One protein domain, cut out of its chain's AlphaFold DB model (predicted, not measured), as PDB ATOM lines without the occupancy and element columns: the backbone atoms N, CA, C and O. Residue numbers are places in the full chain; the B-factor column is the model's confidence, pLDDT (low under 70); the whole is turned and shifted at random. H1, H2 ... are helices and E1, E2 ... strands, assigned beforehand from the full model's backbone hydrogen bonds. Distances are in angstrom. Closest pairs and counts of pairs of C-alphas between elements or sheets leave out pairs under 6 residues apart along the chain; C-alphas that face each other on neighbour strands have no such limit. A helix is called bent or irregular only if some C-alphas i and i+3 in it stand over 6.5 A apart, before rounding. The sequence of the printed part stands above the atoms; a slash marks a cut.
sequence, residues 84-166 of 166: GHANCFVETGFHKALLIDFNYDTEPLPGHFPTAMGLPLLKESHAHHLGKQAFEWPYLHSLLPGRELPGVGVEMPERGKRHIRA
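Overview. This is residues 84 to 166 of the 166 residues of the protein "Sulfide:quinone oxidoreductase" of Streptomyces sp. cf386 (UniProt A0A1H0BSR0). A long two-stranded hairpin, E1 and E2, makes a wall; over one face of it lie a much smaller hairpin, E3 and E4, which packs on E2 through E4, and the helix H1, which packs on both long strands, with more contacts to E2 than to E1. H2 leads away from this core, residues 140 to 146 stick out, and the unnamed stretch of residues 144 to 166 folds back from there and ends on the far side of the whole. The 83 printed residues hold four named strands and then two named helices, in the order E1, E2, E3, E4, H1, H2; each hairpin is a separate antiparallel sheet of two strands. The class is mixed, helices and strands, with 38 of the 83 residues in named elements. The whole is compact, with a radius of gyration of the C-alphas of 13.1 A and spans of 42 by 32 by 22 A.

Arrangement. E1, residues 86 to 93, and E2, residues 96 to 102, form an antiparallel hairpin, their directions at 159 degrees. N 88 and O 100 are 2.9 A apart, within hydrogen-bond range, and so are N 98 and O 90, at 2.9 A. E3, residues 111 to 113, and E4, residues 119 to 121, form a second antiparallel hairpin at 131 degrees, with N 119 and O 113 within hydrogen-bond range at 2.8 A. The closest C-alphas of E2 and E4 are those of Leu 99 and Leu 121, 5.1 A apart. E1 is apart from E3 and E4. H1, residues 126 to 134, has 11 pairs of C-alphas within 8 A of E2, the closest being those of Lys 96 and His 126, 4.3 A apart. The closest C-alphas of E1 and H1 are those of Phe 89 and Lys 132, 6.4 A apart. H2, residues 136 to 143, and H1 meet only through their link. H2 is apart from E1, E2, E3 and E4. In H1 and H2 every O i to N i+4 pair is within hydrogen-bond range.

Along the chain. E1 begins at C-alpha 86 (187.032, 183.799, 159.248) and measures 21.6 A; E2 measures 20.4 A. E3 is 7.1 A long and E4 6.5 A. H1 begins at C-alpha 126 (203.824, 177.100, 148.084) and is 12.3 A long. H2 is 10.0 A long and ends at C-alpha 143 (179.792, 177.903, 147.190). H2 is neither bent nor irregular, but only just: C-alphas 140 and 143 are 6.4 A apart.

Size, cuts and confidence. The two C-alphas farthest apart are those of Pro 145 and Ala 166, at 42.7 A. The printed part has no cut and ends at the chain's last residue, 166. The link from E2 to E3 is short, and the other links are tight. The mean pLDDT of the printed part is 91.0; residues 165 to 166 are under 70.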
ATOM      1  N   GLY A  84     181.677 184.592 164.216       96.31
ATOM      2  CA  GLY A  84     182.541 185.458 163.413       96.31
ATOM      3  C   GLY A  84     183.663 184.715 162.695       96.31
ATOM      4  O   GLY A  84     184.663 185.340 162.335       96.31
ATOM      5  N   HIS A  85     183.539 183.392 162.521       96.31
ATOM      6  CA  HIS A  85     184.538 182.558 161.860       96.31
ATOM      7  C   HIS A  85     185.028 183.183 160.547       96.31
ATOM      8  O   HIS A  85     184.249 183.573 159.674       96.31
ATOM      9  N   ALA A  86     186.346 183.266 160.405       95.31
ATOM     10  CA  ALA A  86     187.032 183.799 159.248       95.31
ATOM     11  C   ALA A  86     188.214 182.902 158.871       95.31
ATOM     12  O   ALA A  86     189.067 182.585 159.701       95.31
ATOM     13  N   ASN A  87     188.296 182.558 157.584       94.00
ATOM     14  CA  ASN A  87     189.355 181.732 157.018       94.00
ATOM     15  C   ASN A  87     189.994 182.458 155.831       94.00
ATOM     16  O   ASN A  87     189.325 182.773 154.848       94.00
ATOM     17  N   CYS A  88     191.288 182.765 155.910       93.88
ATOM     18  CA  CYS A  88     191.938 183.623 154.919       93.88
ATOM     19  C   CYS A  88     193.298 183.087 154.467       93.88
ATOM     20  O   CYS A  88     194.180 182.789 155.272       93.88
ATOM     21  N   PHE A  89     193.508 183.072 153.148       94.56
ATOM     22  CA  PHE A  89     194.832 182.910 152.550       94.56
ATOM     23  C   PHE A  89     195.501 184.270 152.324       94.56
ATOM     24  O   PHE A  89     195.052 185.064 151.485       94.56
ATOM     25  N   VAL A  90     196.629 184.508 152.994       95.19
ATOM     26  CA  VAL A  90     197.445 185.718 152.825       95.19
ATOM     27  C   VAL A  90     198.651 185.392 151.948       95.19
ATOM     28  O   VAL A  90     199.507 184.593 152.322       95.19
ATOM     29  N   GLU A  91     198.704 186.001 150.765       96.38
ATOM     30  CA  GLU A  91     199.827 185.860 149.831       96.38
ATOM     31  C   GLU A  91     201.032 186.649 150.344       96.38
ATOM     32  O   GLU A  91     200.917 187.837 150.643       96.38
ATOM     33  N   THR A  92     202.191 185.998 150.418       96.06
ATOM     34  CA  THR A  92     203.452 186.618 150.867       96.06
ATOM     35  C   THR A  92     204.409 186.899 149.712       96.06
ATOM     36  O   THR A  92     205.472 187.488 149.909       96.06
ATOM     37  N   GLY A  93     204.018 186.530 148.490       94.69
ATOM     38  CA  GLY A  93     204.834 186.658 147.289       94.69
ATOM     39  C   GLY A  93     205.645 185.398 147.004       94.69
ATOM     40  O   GLY A  93     205.542 184.390 147.697       94.69
ATOM     41  N   PHE A  94     206.429 185.429 145.923       96.31
ATOM     42  CA  PHE A  94     207.254 184.294 145.482       96.31
ATOM     43  C   PHE A  94     206.484 182.963 145.383       96.31
ATOM     44  O   PHE A  94     207.037 181.907 145.676       96.31
ATOM     45  N   HIS A  95     205.212 183.011 144.970       96.56
ATOM     46  CA  HIS A  95     204.312 181.852 144.903       96.56
ATOM     47  C   HIS A  95     204.083 181.159 146.247       96.56
ATOM     48  O   HIS A  95     203.948 179.934 146.287       96.56
ATOM     49  N   LYS A  96     204.074 181.914 147.344       96.50
ATOM     50  CA  LYS A  96     203.809 181.407 148.684       96.50
ATOM     51  C   LYS A  96     202.676 182.176 149.348       96.50
ATOM     52  O   LYS A  96     202.477 183.367 149.117       96.50
ATOM     53  N   ALA A  97     201.981 181.471 150.229       97.00
ATOM     54  CA  ALA A  97     200.960 182.043 151.085       97.00
ATOM     55  C   ALA A  97     200.996 181.408 152.481       97.00
ATOM     56  O   ALA A  97     201.587 180.343 152.697       97.00
ATOM     57  N   LEU A  98     200.326 182.051 153.429       96.19
ATOM     58  CA  LEU A  98     199.949 181.465 154.711       96.19
ATOM     59  C   LEU A  98     198.425 181.359 154.812       96.19
ATOM     60  O   LEU A  98     197.696 182.116 154.169       96.19
ATOM     61  N   LEU A  99     197.965 180.424 155.635       95.50
ATOM     62  CA  LEU A  99     196.562 180.261 155.987       95.50
ATOM     63  C   LEU A  99     196.358 180.707 157.439       95.50
ATOM     64  O   LEU A  99     197.121 180.296 158.321       95.50
ATOM     65  N   ILE A 100     195.347 181.544 157.667       95.44
ATOM     66  CA  ILE A 100     194.880 181.957 158.995       95.44
ATOM     67  C   ILE A 100     193.417 181.576 159.175       95.44
ATOM     68  O   ILE A 100     192.653 181.578 158.211       95.44
ATOM     69  N   ASP A 101     193.057 181.266 160.415       95.50
ATOM     70  CA  ASP A 101     191.722 180.825 160.798       95.50
ATOM     71  C   ASP A 101     191.433 181.295 162.228       95.50
ATOM     72  O   ASP A 101     192.195 180.955 163.144       95.50
ATOM     73  N   PHE A 102     190.391 182.101 162.408       95.12
ATOM     74  CA  PHE A 102     190.085 182.827 163.648       95.12
ATOM     75  C   PHE A 102     188.586 183.158 163.733       95.12
ATOM     76  O   PHE A 102     187.859 182.959 162.760       95.12
ATOM     77  N   ASN A 103     188.128 183.633 164.888       96.44
ATOM     78  CA  ASN A 103     186.741 184.042 165.133       96.44
ATOM     79  C   ASN A 103     186.717 185.242 166.112       96.44
ATOM     80  O   ASN A 103     187.766 185.854 166.323       96.44
ATOM     81  N   TYR A 104     185.569 185.614 166.690       95.62
ATOM     82  CA  TYR A 104     185.475 186.766 167.605       95.62
ATOM     83  C   TYR A 104     186.360 186.643 168.853       95.62
ATOM     84  O   TYR A 104     186.932 187.637 169.296       95.62
ATOM     85  N   ASP A 105     186.476 185.437 169.411       94.56
ATOM     86  CA  ASP A 105     187.149 185.206 170.695       94.56
ATOM     87  C   ASP A 105     188.572 184.660 170.535       94.56
ATOM     88  O   ASP A 105     189.401 184.763 171.442       94.56
ATOM     89  N   THR A 106     188.861 184.040 169.393       93.56
ATOM     90  CA  THR A 106     190.105 183.314 169.148       93.56
ATOM     91  C   THR A 106     190.886 183.975 168.032       93.56
ATOM     92  O   THR A 106     190.530 183.863 166.860       93.56
ATOM     93  N   GLU A 107     192.001 184.605 168.396       92.56
ATOM     94  CA  GLU A 107     193.006 185.088 167.449       92.56
ATOM     95  C   GLU A 107     193.628 183.936 166.629       92.56
ATOM     96  O   GLU A 107     193.549 182.771 167.024       92.56
ATOM     97  N   PRO A 108     194.292 184.218 165.491       92.75
ATOM     98  CA  PRO A 108     194.925 183.183 164.677       92.75
ATOM     99  C   PRO A 108     195.897 182.285 165.465       92.75
ATOM    100  O   PRO A 108     196.911 182.743 165.992       92.75
ATOM    101  N   LEU A 109     195.625 180.976 165.473       93.25
ATOM    102  CA  LEU A 109     196.432 179.966 166.167       93.25
ATOM    103  C   LEU A 109     197.279 179.121 165.201       93.25
ATOM    104  O   LEU A 109     196.881 178.880 164.058       93.25
ATOM    105  N   PRO A 110     198.428 178.579 165.649       93.31
ATOM    106  CA  PRO A 110     199.134 177.543 164.905       93.31
ATOM    107  C   PRO A 110     198.359 176.219 164.960       93.31
ATOM    108  O   PRO A 110     197.609 175.945 165.894       93.31
ATOM    109  N   GLY A 111     198.607 175.325 164.005       92.69
ATOM    110  CA  GLY A 111     197.879 174.057 163.923       92.69
ATOM    111  C   GLY A 111     197.613 173.671 162.481       92.69
ATOM    112  O   GLY A 111     198.466 173.917 161.630       92.69
ATOM    113  N   HIS A 112     196.449 173.083 162.221       92.56
ATOM    114  CA  HIS A 112     195.982 172.735 160.882       92.56
ATOM    115  C   HIS A 112     194.482 173.021 160.712       92.56
ATOM    116  O   HIS A 112     193.730 172.966 161.684       92.56
ATOM    117  N   PHE A 113     194.060 173.272 159.472       91.00
ATOM    118  CA  PHE A 113     192.665 173.501 159.082       91.00
ATOM    119  C   PHE A 113     192.277 172.656 157.851       91.00
ATOM    120  O   PHE A 113     193.094 172.535 156.933       91.00
ATOM    121  N   PRO A 114     191.058 172.081 157.771       85.88
ATOM    122  CA  PRO A 114     189.952 172.195 158.738       85.88
ATOM    123  C   PRO A 114     190.031 171.192 159.897       85.88
ATOM    124  O   PRO A 114     189.279 171.262 160.861       85.88
ATOM    125  N   THR A 115     190.957 170.234 159.825       87.00
ATOM    126  CA  THR A 115     191.165 169.212 160.858       87.00
ATOM    127  C   THR A 115     192.648 169.090 161.200       87.00
ATOM    128  O   THR A 115     193.493 169.715 160.564       87.00
ATOM    129  N   ALA A 116     192.992 168.219 162.155       83.62
ATOM    130  CA  ALA A 116     194.381 167.938 162.530       83.62
ATOM    131  C   ALA A 116     195.273 167.428 161.373       83.62
ATOM    132  O   ALA A 116     196.493 167.491 161.490       83.62
ATOM    133  N   MET A 117     194.683 166.940 160.273       83.19
ATOM    134  CA  MET A 117     195.395 166.494 159.062       83.19
ATOM    135  C   MET A 117     195.268 167.484 157.888       83.19
ATOM    136  O   MET A 117     195.516 167.119 156.742       83.19
ATOM    137  N   GLY A 118     194.815 168.708 158.157       87.31
ATOM    138  CA  GLY A 118     194.588 169.741 157.150       87.31
ATOM    139  C   GLY A 118     195.843 170.518 156.736       87.31
ATOM    140  O   GLY A 118     196.972 170.087 156.958       87.31
ATOM    141  N   LEU A 119     195.642 171.696 156.142       90.25
ATOM    142  CA  LEU A 119     196.711 172.632 155.790       90.25
ATOM    143  C   LEU A 119     197.263 173.327 157.045       90.25
ATOM    144  O   LEU A 119     196.471 173.715 157.906       90.25
ATOM    145  N   PRO A 120     198.592 173.492 157.178       93.69
ATOM    146  CA  PRO A 120     199.192 174.075 158.373       93.69
ATOM    147  C   PRO A 120     198.884 175.571 158.507       93.69
ATOM    148  O   PRO A 120     199.189 176.366 157.624       93.69
ATOM    149  N   LEU A 121     198.357 175.978 159.657       94.62
ATOM    150  CA  LEU A 121     198.094 177.383 159.973       94.62
ATOM    151  C   LEU A 121     199.386 178.133 160.322       94.62
ATOM    152  O   LEU A 121     200.326 177.547 160.868       94.62
ATOM    153  N   LEU A 122     199.421 179.436 160.015       94.19
ATOM    154  CA  LEU A 122     200.537 180.356 160.306       94.19
ATOM    155  C   LEU A 122     201.900 179.931 159.732       94.19
ATOM    156  O   LEU A 122     202.951 180.373 160.197       94.19
ATOM    157  N   LYS A 123     201.904 179.077 158.704       94.12
ATOM    158  CA  LYS A 123     203.123 178.637 158.026       94.12
ATOM    159  C   LYS A 123     203.115 179.073 156.571       94.12
ATOM    160  O   LYS A 123     202.200 178.754 155.820       94.12
ATOM    161  N   GLU A 124     204.173 179.753 156.155       95.69
ATOM    162  CA  GLU A 124     204.364 180.104 154.752       95.69
ATOM    163  C   GLU A 124     204.646 178.842 153.913       95.69
ATOM    164  O   GLU A 124     205.513 178.033 154.259       95.69
ATOM    165  N   SER A 125     203.922 178.652 152.803       94.69
ATOM    166  CA  SER A 125     204.179 177.549 151.872       94.69
ATOM    167  C   SER A 125     203.692 177.816 150.444       94.69
ATOM    168  O   SER A 125     202.729 178.549 150.219       94.69
ATOM    169  N   HIS A 126     204.320 177.150 149.467       94.81
ATOM    170  CA  HIS A 126     203.824 177.100 148.084       94.81
ATOM    171  C   HIS A 126     202.507 176.323 147.960       94.81
ATOM    172  O   HIS A 126     201.690 176.615 147.091       94.81
ATOM    173  N   ALA A 127     202.279 175.348 148.844       92.81
ATOM    174  CA  ALA A 127     201.043 174.574 148.863       92.81
ATOM    175  C   ALA A 127     199.825 175.461 149.166       92.81
ATOM    176  O   ALA A 127     198.787 175.293 148.538       92.81
ATOM    177  N   HIS A 128     199.960 176.444 150.064       94.69
ATOM    178  CA  HIS A 128     198.894 177.411 150.340       94.69
ATOM    179  C   HIS A 128     198.587 178.306 149.143       94.69
ATOM    180  O   HIS A 128     197.420 178.542 148.860       94.69
ATOM    181  N   HIS A 129     199.614 178.761 148.421       95.38
ATOM    182  CA  HIS A 129     199.421 179.544 147.200       95.38
ATOM    183  C   HIS A 129     198.643 178.743 146.150       95.38
ATOM    184  O   HIS A 129     197.629 179.198 145.628       95.38
ATOM    185  N   LEU A 130     199.068 177.501 145.894       94.38
ATOM    186  CA  LEU A 130     198.358 176.611 144.975       94.38
ATOM    187  C   LEU A 130     196.925 176.331 145.444       94.38
ATOM    188  O   LEU A 130     196.013 176.347 144.624       94.38
ATOM    189  N   GLY A 131     196.719 176.130 146.749       92.06
ATOM    190  CA  GLY A 131     195.393 175.963 147.345       92.06
ATOM    191  C   GLY A 131     194.488 177.173 147.110       92.06
ATOM    192  O   GLY A 131     193.357 177.006 146.662       92.06
ATOM    193  N   LYS A 132     195.004 178.391 147.323       93.25
ATOM    194  CA  LYS A 132     194.280 179.643 147.065       93.25
ATOM    195  C   LYS A 132     193.883 179.780 145.597       93.25
ATOM    196  O   LYS A 132     192.734 180.094 145.308       93.25
ATOM    197  N   GLN A 133     194.807 179.519 144.673       93.31
ATOM    198  CA  GLN A 133     194.518 179.591 143.239       93.31
ATOM    199  C   GLN A 133     193.500 178.525 142.813       93.31
ATOM    200  O   GLN A 133     192.589 178.809 142.042       93.31
ATOM    201  N   ALA A 134     193.616 177.307 143.344       92.38
ATOM    202  CA  ALA A 134     192.679 176.227 143.056       92.38
ATOM    203  C   ALA A 134     191.270 176.488 143.616       92.38
ATOM    204  O   ALA A 134     190.312 175.911 143.104       92.38
ATOM    205  N   PHE A 135     191.131 177.354 144.630       92.19
ATOM    206  CA  PHE A 135     189.859 177.658 145.291       92.19
ATOM    207  C   PHE A 135     188.835 178.373 144.391       92.19
ATOM    208  O   PHE A 135     187.637 178.315 144.664       92.19
ATOM    209  N   GLU A 136     189.253 178.976 143.277       93.25
ATOM    210  CA  GLU A 136     188.328 179.580 142.306       93.25
ATOM    211  C   GLU A 136     187.287 178.571 141.788       93.25
ATOM    212  O   GLU A 136     186.095 178.873 141.689       93.25
ATOM    213  N   TRP A 137     187.710 177.337 141.504       92.88
ATOM    214  CA  TRP A 137     186.811 176.306 140.995       92.88
ATOM    215  C   TRP A 137     185.719 175.893 142.000       92.88
ATOM    216  O   TRP A 137     184.543 175.954 141.620       92.88
ATOM    217  N   PRO A 138     186.030 175.497 143.257       91.19
ATOM    218  CA  PRO A 138     185.002 175.184 144.246       91.19
ATOM    219  C   PRO A 138     184.164 176.408 144.614       91.19
ATOM    220  O   PRO A 138     182.970 176.246 144.857       91.19
ATOM    221  N   TYR A 139     184.723 177.623 144.583       91.00
ATOM    222  CA  TYR A 139     183.934 178.846 144.743       91.00
ATOM    223  C   TYR A 139     182.799 178.920 143.707       91.00
ATOM    224  O   TYR A 139     181.629 179.016 144.079       91.00
ATOM    225  N   LEU A 140     183.118 178.780 142.416       92.38
ATOM    226  CA  LEU A 140     182.130 178.887 141.334       92.38
ATOM    227  C   LEU A 140     181.168 177.691 141.247       92.38
ATOM    228  O   LEU A 140     180.013 177.864 140.867       92.38
ATOM    229  N   HIS A 141     181.625 176.479 141.575       91.88
ATOM    230  CA  HIS A 141     180.856 175.246 141.344       91.88
ATOM    231  C   HIS A 141     180.227 174.644 142.612       91.88
ATOM    232  O   HIS A 141     179.402 173.731 142.504       91.88
ATOM    233  N   SER A 142     180.585 175.139 143.800       89.56
ATOM    234  CA  SER A 142     180.039 174.689 145.086       89.56
ATOM    235  C   SER A 142     179.440 175.840 145.891       89.56
ATOM    236  O   SER A 142     178.227 175.847 146.085       89.56
ATOM    237  N   LEU A 143     180.248 176.834 146.288       90.31
ATOM    238  CA  LEU A 143     179.792 177.903 147.190       90.31
ATOM    239  C   LEU A 143     178.733 178.788 146.532       90.31
ATOM    240  O   LEU A 143     177.687 179.029 147.123       90.31
ATOM    241  N   LEU A 144     178.978 179.250 145.302       90.56
ATOM    242  CA  LEU A 144     178.052 180.144 144.606       90.56
ATOM    243  C   LEU A 144     176.682 179.482 144.322       90.56
ATOM    244  O   LEU A 144     175.662 180.143 144.503       90.56
ATOM    245  N   PRO A 145     176.606 178.184 143.958       92.06
ATOM    246  CA  PRO A 145     175.345 177.437 143.935       92.06
ATOM    247  C   PRO A 145     174.689 177.175 145.301       92.06
ATOM    248  O   PRO A 145     173.622 176.562 145.324       92.06
ATOM    249  N   GLY A 146     175.312 177.563 146.418       86.94
ATOM    250  CA  GLY A 146     174.794 177.340 147.771       86.94
ATOM    251  C   GLY A 146     174.970 175.910 148.288       86.94
ATOM    252  O   GLY A 146     174.158 175.442 149.079       86.94
ATOM    253  N   ARG A 147     175.986 175.177 147.815       88.56
ATOM    254  CA  ARG A 147     176.326 173.843 148.339       88.56
ATOM    255  C   ARG A 147     177.319 173.968 149.489       88.56
ATOM    256  O   ARG A 147     178.298 174.703 149.372       88.56
ATOM    257  N   GLU A 148     177.102 173.176 150.532       82.44
ATOM    258  CA  GLU A 148     177.994 173.096 151.692       82.44
ATOM    259  C   GLU A 148     179.389 172.584 151.308       82.44
ATOM    260  O   GLU A 148     179.546 171.716 150.439       82.44
ATOM    261  N   LEU A 149     180.412 173.106 151.987       82.19
ATOM    262  CA  LEU A 149     181.777 172.606 151.896       82.19
ATOM    263  C   LEU A 149     181.978 171.443 152.882       82.19
ATOM    264  O   LEU A 149     181.914 171.645 154.093       82.19
ATOM    265  N   PRO A 150     182.291 170.219 152.417       80.56
ATOM    266  CA  PRO A 150     182.464 169.087 153.320       80.56
ATOM    267  C   PRO A 150     183.553 169.334 154.374       80.56
ATOM    268  O   PRO A 150     184.728 169.503 154.046       80.56
ATOM    269  N   GLY A 151     183.167 169.298 155.652       79.75
ATOM    270  CA  GLY A 151     184.089 169.435 156.784       79.75
ATOM    271  C   GLY A 151     184.489 170.872 157.131       79.75
ATOM    272  O   GLY A 151     185.369 171.044 157.972       79.75
ATOM    273  N   VAL A 152     183.859 171.874 156.517       85.56
ATOM    274  CA  VAL A 152     183.969 173.287 156.890       85.56
ATOM    275  C   VAL A 152     182.565 173.764 157.244       85.56
ATOM    276  O   VAL A 152     181.656 173.580 156.447       85.56
ATOM    277  N   GLY A 153     182.383 174.322 158.437       87.62
ATOM    278  CA  GLY A 153     181.083 174.804 158.898       87.62
ATOM    279  C   GLY A 153     181.142 176.246 159.381       87.62
ATOM    280  O   GLY A 153     182.212 176.859 159.415       87.62
ATOM    281  N   VAL A 154     179.974 176.745 159.782       91.56
ATOM    282  CA  VAL A 154     179.790 178.100 160.314       91.56
ATOM    283  C   VAL A 154     180.692 178.381 161.509       91.56
ATOM    284  O   VAL A 154     181.337 179.419 161.535       91.56
ATOM    285  N   GLU A 155     180.749 177.461 162.470       93.06
ATOM    286  CA  GLU A 155     181.579 177.597 163.668       93.06
ATOM    287  C   GLU A 155     183.036 177.237 163.372       93.06
ATOM    288  O   GLU A 155     183.337 176.269 162.658       93.06
ATOM    289  N   MET A 156     183.952 177.990 163.971       93.75
ATOM    290  CA  MET A 156     185.377 177.775 163.797       93.75
ATOM    291  C   MET A 156     185.826 176.431 164.409       93.75
ATOM    292  O   MET A 156     185.608 176.168 165.595       93.75
ATOM    293  N   PRO A 157     186.509 175.554 163.647       91.62
ATOM    294  CA  PRO A 157     186.910 174.248 164.153       91.62
ATOM    295  C   PRO A 157     188.127 174.325 165.089       91.62
ATOM    296  O   PRO A 157     189.217 174.745 164.703       91.62
ATOM    297  N   GLU A 158     187.995 173.764 166.293       90.38
ATOM    298  CA  GLU A 158     189.081 173.718 167.290       90.38
ATOM    299  C   GLU A 158     190.017 172.505 167.148       90.38
ATOM    300  O   GLU A 158     191.179 172.527 167.555       90.38
ATOM    301  N   ARG A 159     189.544 171.411 166.539       85.88
ATOM    302  CA  ARG A 159     190.205 170.087 166.581       85.88
ATOM    303  C   ARG A 159     191.635 170.063 166.016       85.88
ATOM    304  O   ARG A 159     192.404 169.161 166.348       85.88
ATOM    305  N   GLY A 160     191.980 170.988 165.122       84.19
ATOM    306  CA  GLY A 160     193.311 171.090 164.514       84.19
ATOM    307  C   GLY A 160     194.216 172.160 165.128       84.19
ATOM    308  O   GLY A 160     195.391 172.235 164.754       84.19
ATOM    309  N   LYS A 161     193.698 172.978 166.048       91.31
ATOM    310  CA  LYS A 161     194.375 174.168 166.567       91.31
ATOM    311  C   LYS A 161     195.161 173.864 167.833       91.31
ATOM    312  O   LYS A 161     194.846 172.954 168.599       91.31
ATOM    313  N   ARG A 162     196.238 174.618 168.042       90.69
ATOM    314  CA  ARG A 162     197.067 174.537 169.245       90.69
ATOM    315  C   ARG A 162     197.056 175.879 169.954       90.69
ATOM    316  O   ARG A 162     197.714 176.815 169.512       90.69
ATOM    317  N   HIS A 163     196.362 175.922 171.084       88.19
ATOM    318  CA  HIS A 163     196.399 177.047 172.010       88.19
ATOM    319  C   HIS A 163     197.788 177.150 172.637       88.19
ATOM    320  O   HIS A 163     198.267 176.212 173.282       88.19
ATOM    321  N   ILE A 164     198.452 178.281 172.421       77.81
ATOM    322  CA  ILE A 164     199.714 178.588 173.084       77.81
ATOM    323  C   ILE A 164     199.342 179.124 174.466       77.81
ATOM    324  O   ILE A 164     198.722 180.178 174.570       77.81
ATOM    325  N   ARG A 165     199.675 178.391 175.534       64.19
ATOM    326  CA  ARG A 165     199.600 178.963 176.884       64.19
ATOM    327  C   ARG A 165     200.621 180.097 176.969       64.19
ATOM    328  O   ARG A 165     201.788 179.858 176.657       64.19
ATOM    329  N   ALA A 166     200.153 181.285 177.344       56.06
ATOM    330  CA  ALA A 166     201.010 182.398 177.745       56.06
ATOM    331  C   ALA A 166     201.859 182.023 178.970       56.06
ATOM    332  O   ALA A 166     201.363 181.234 179.813       56.06
TER     333      ALA A 166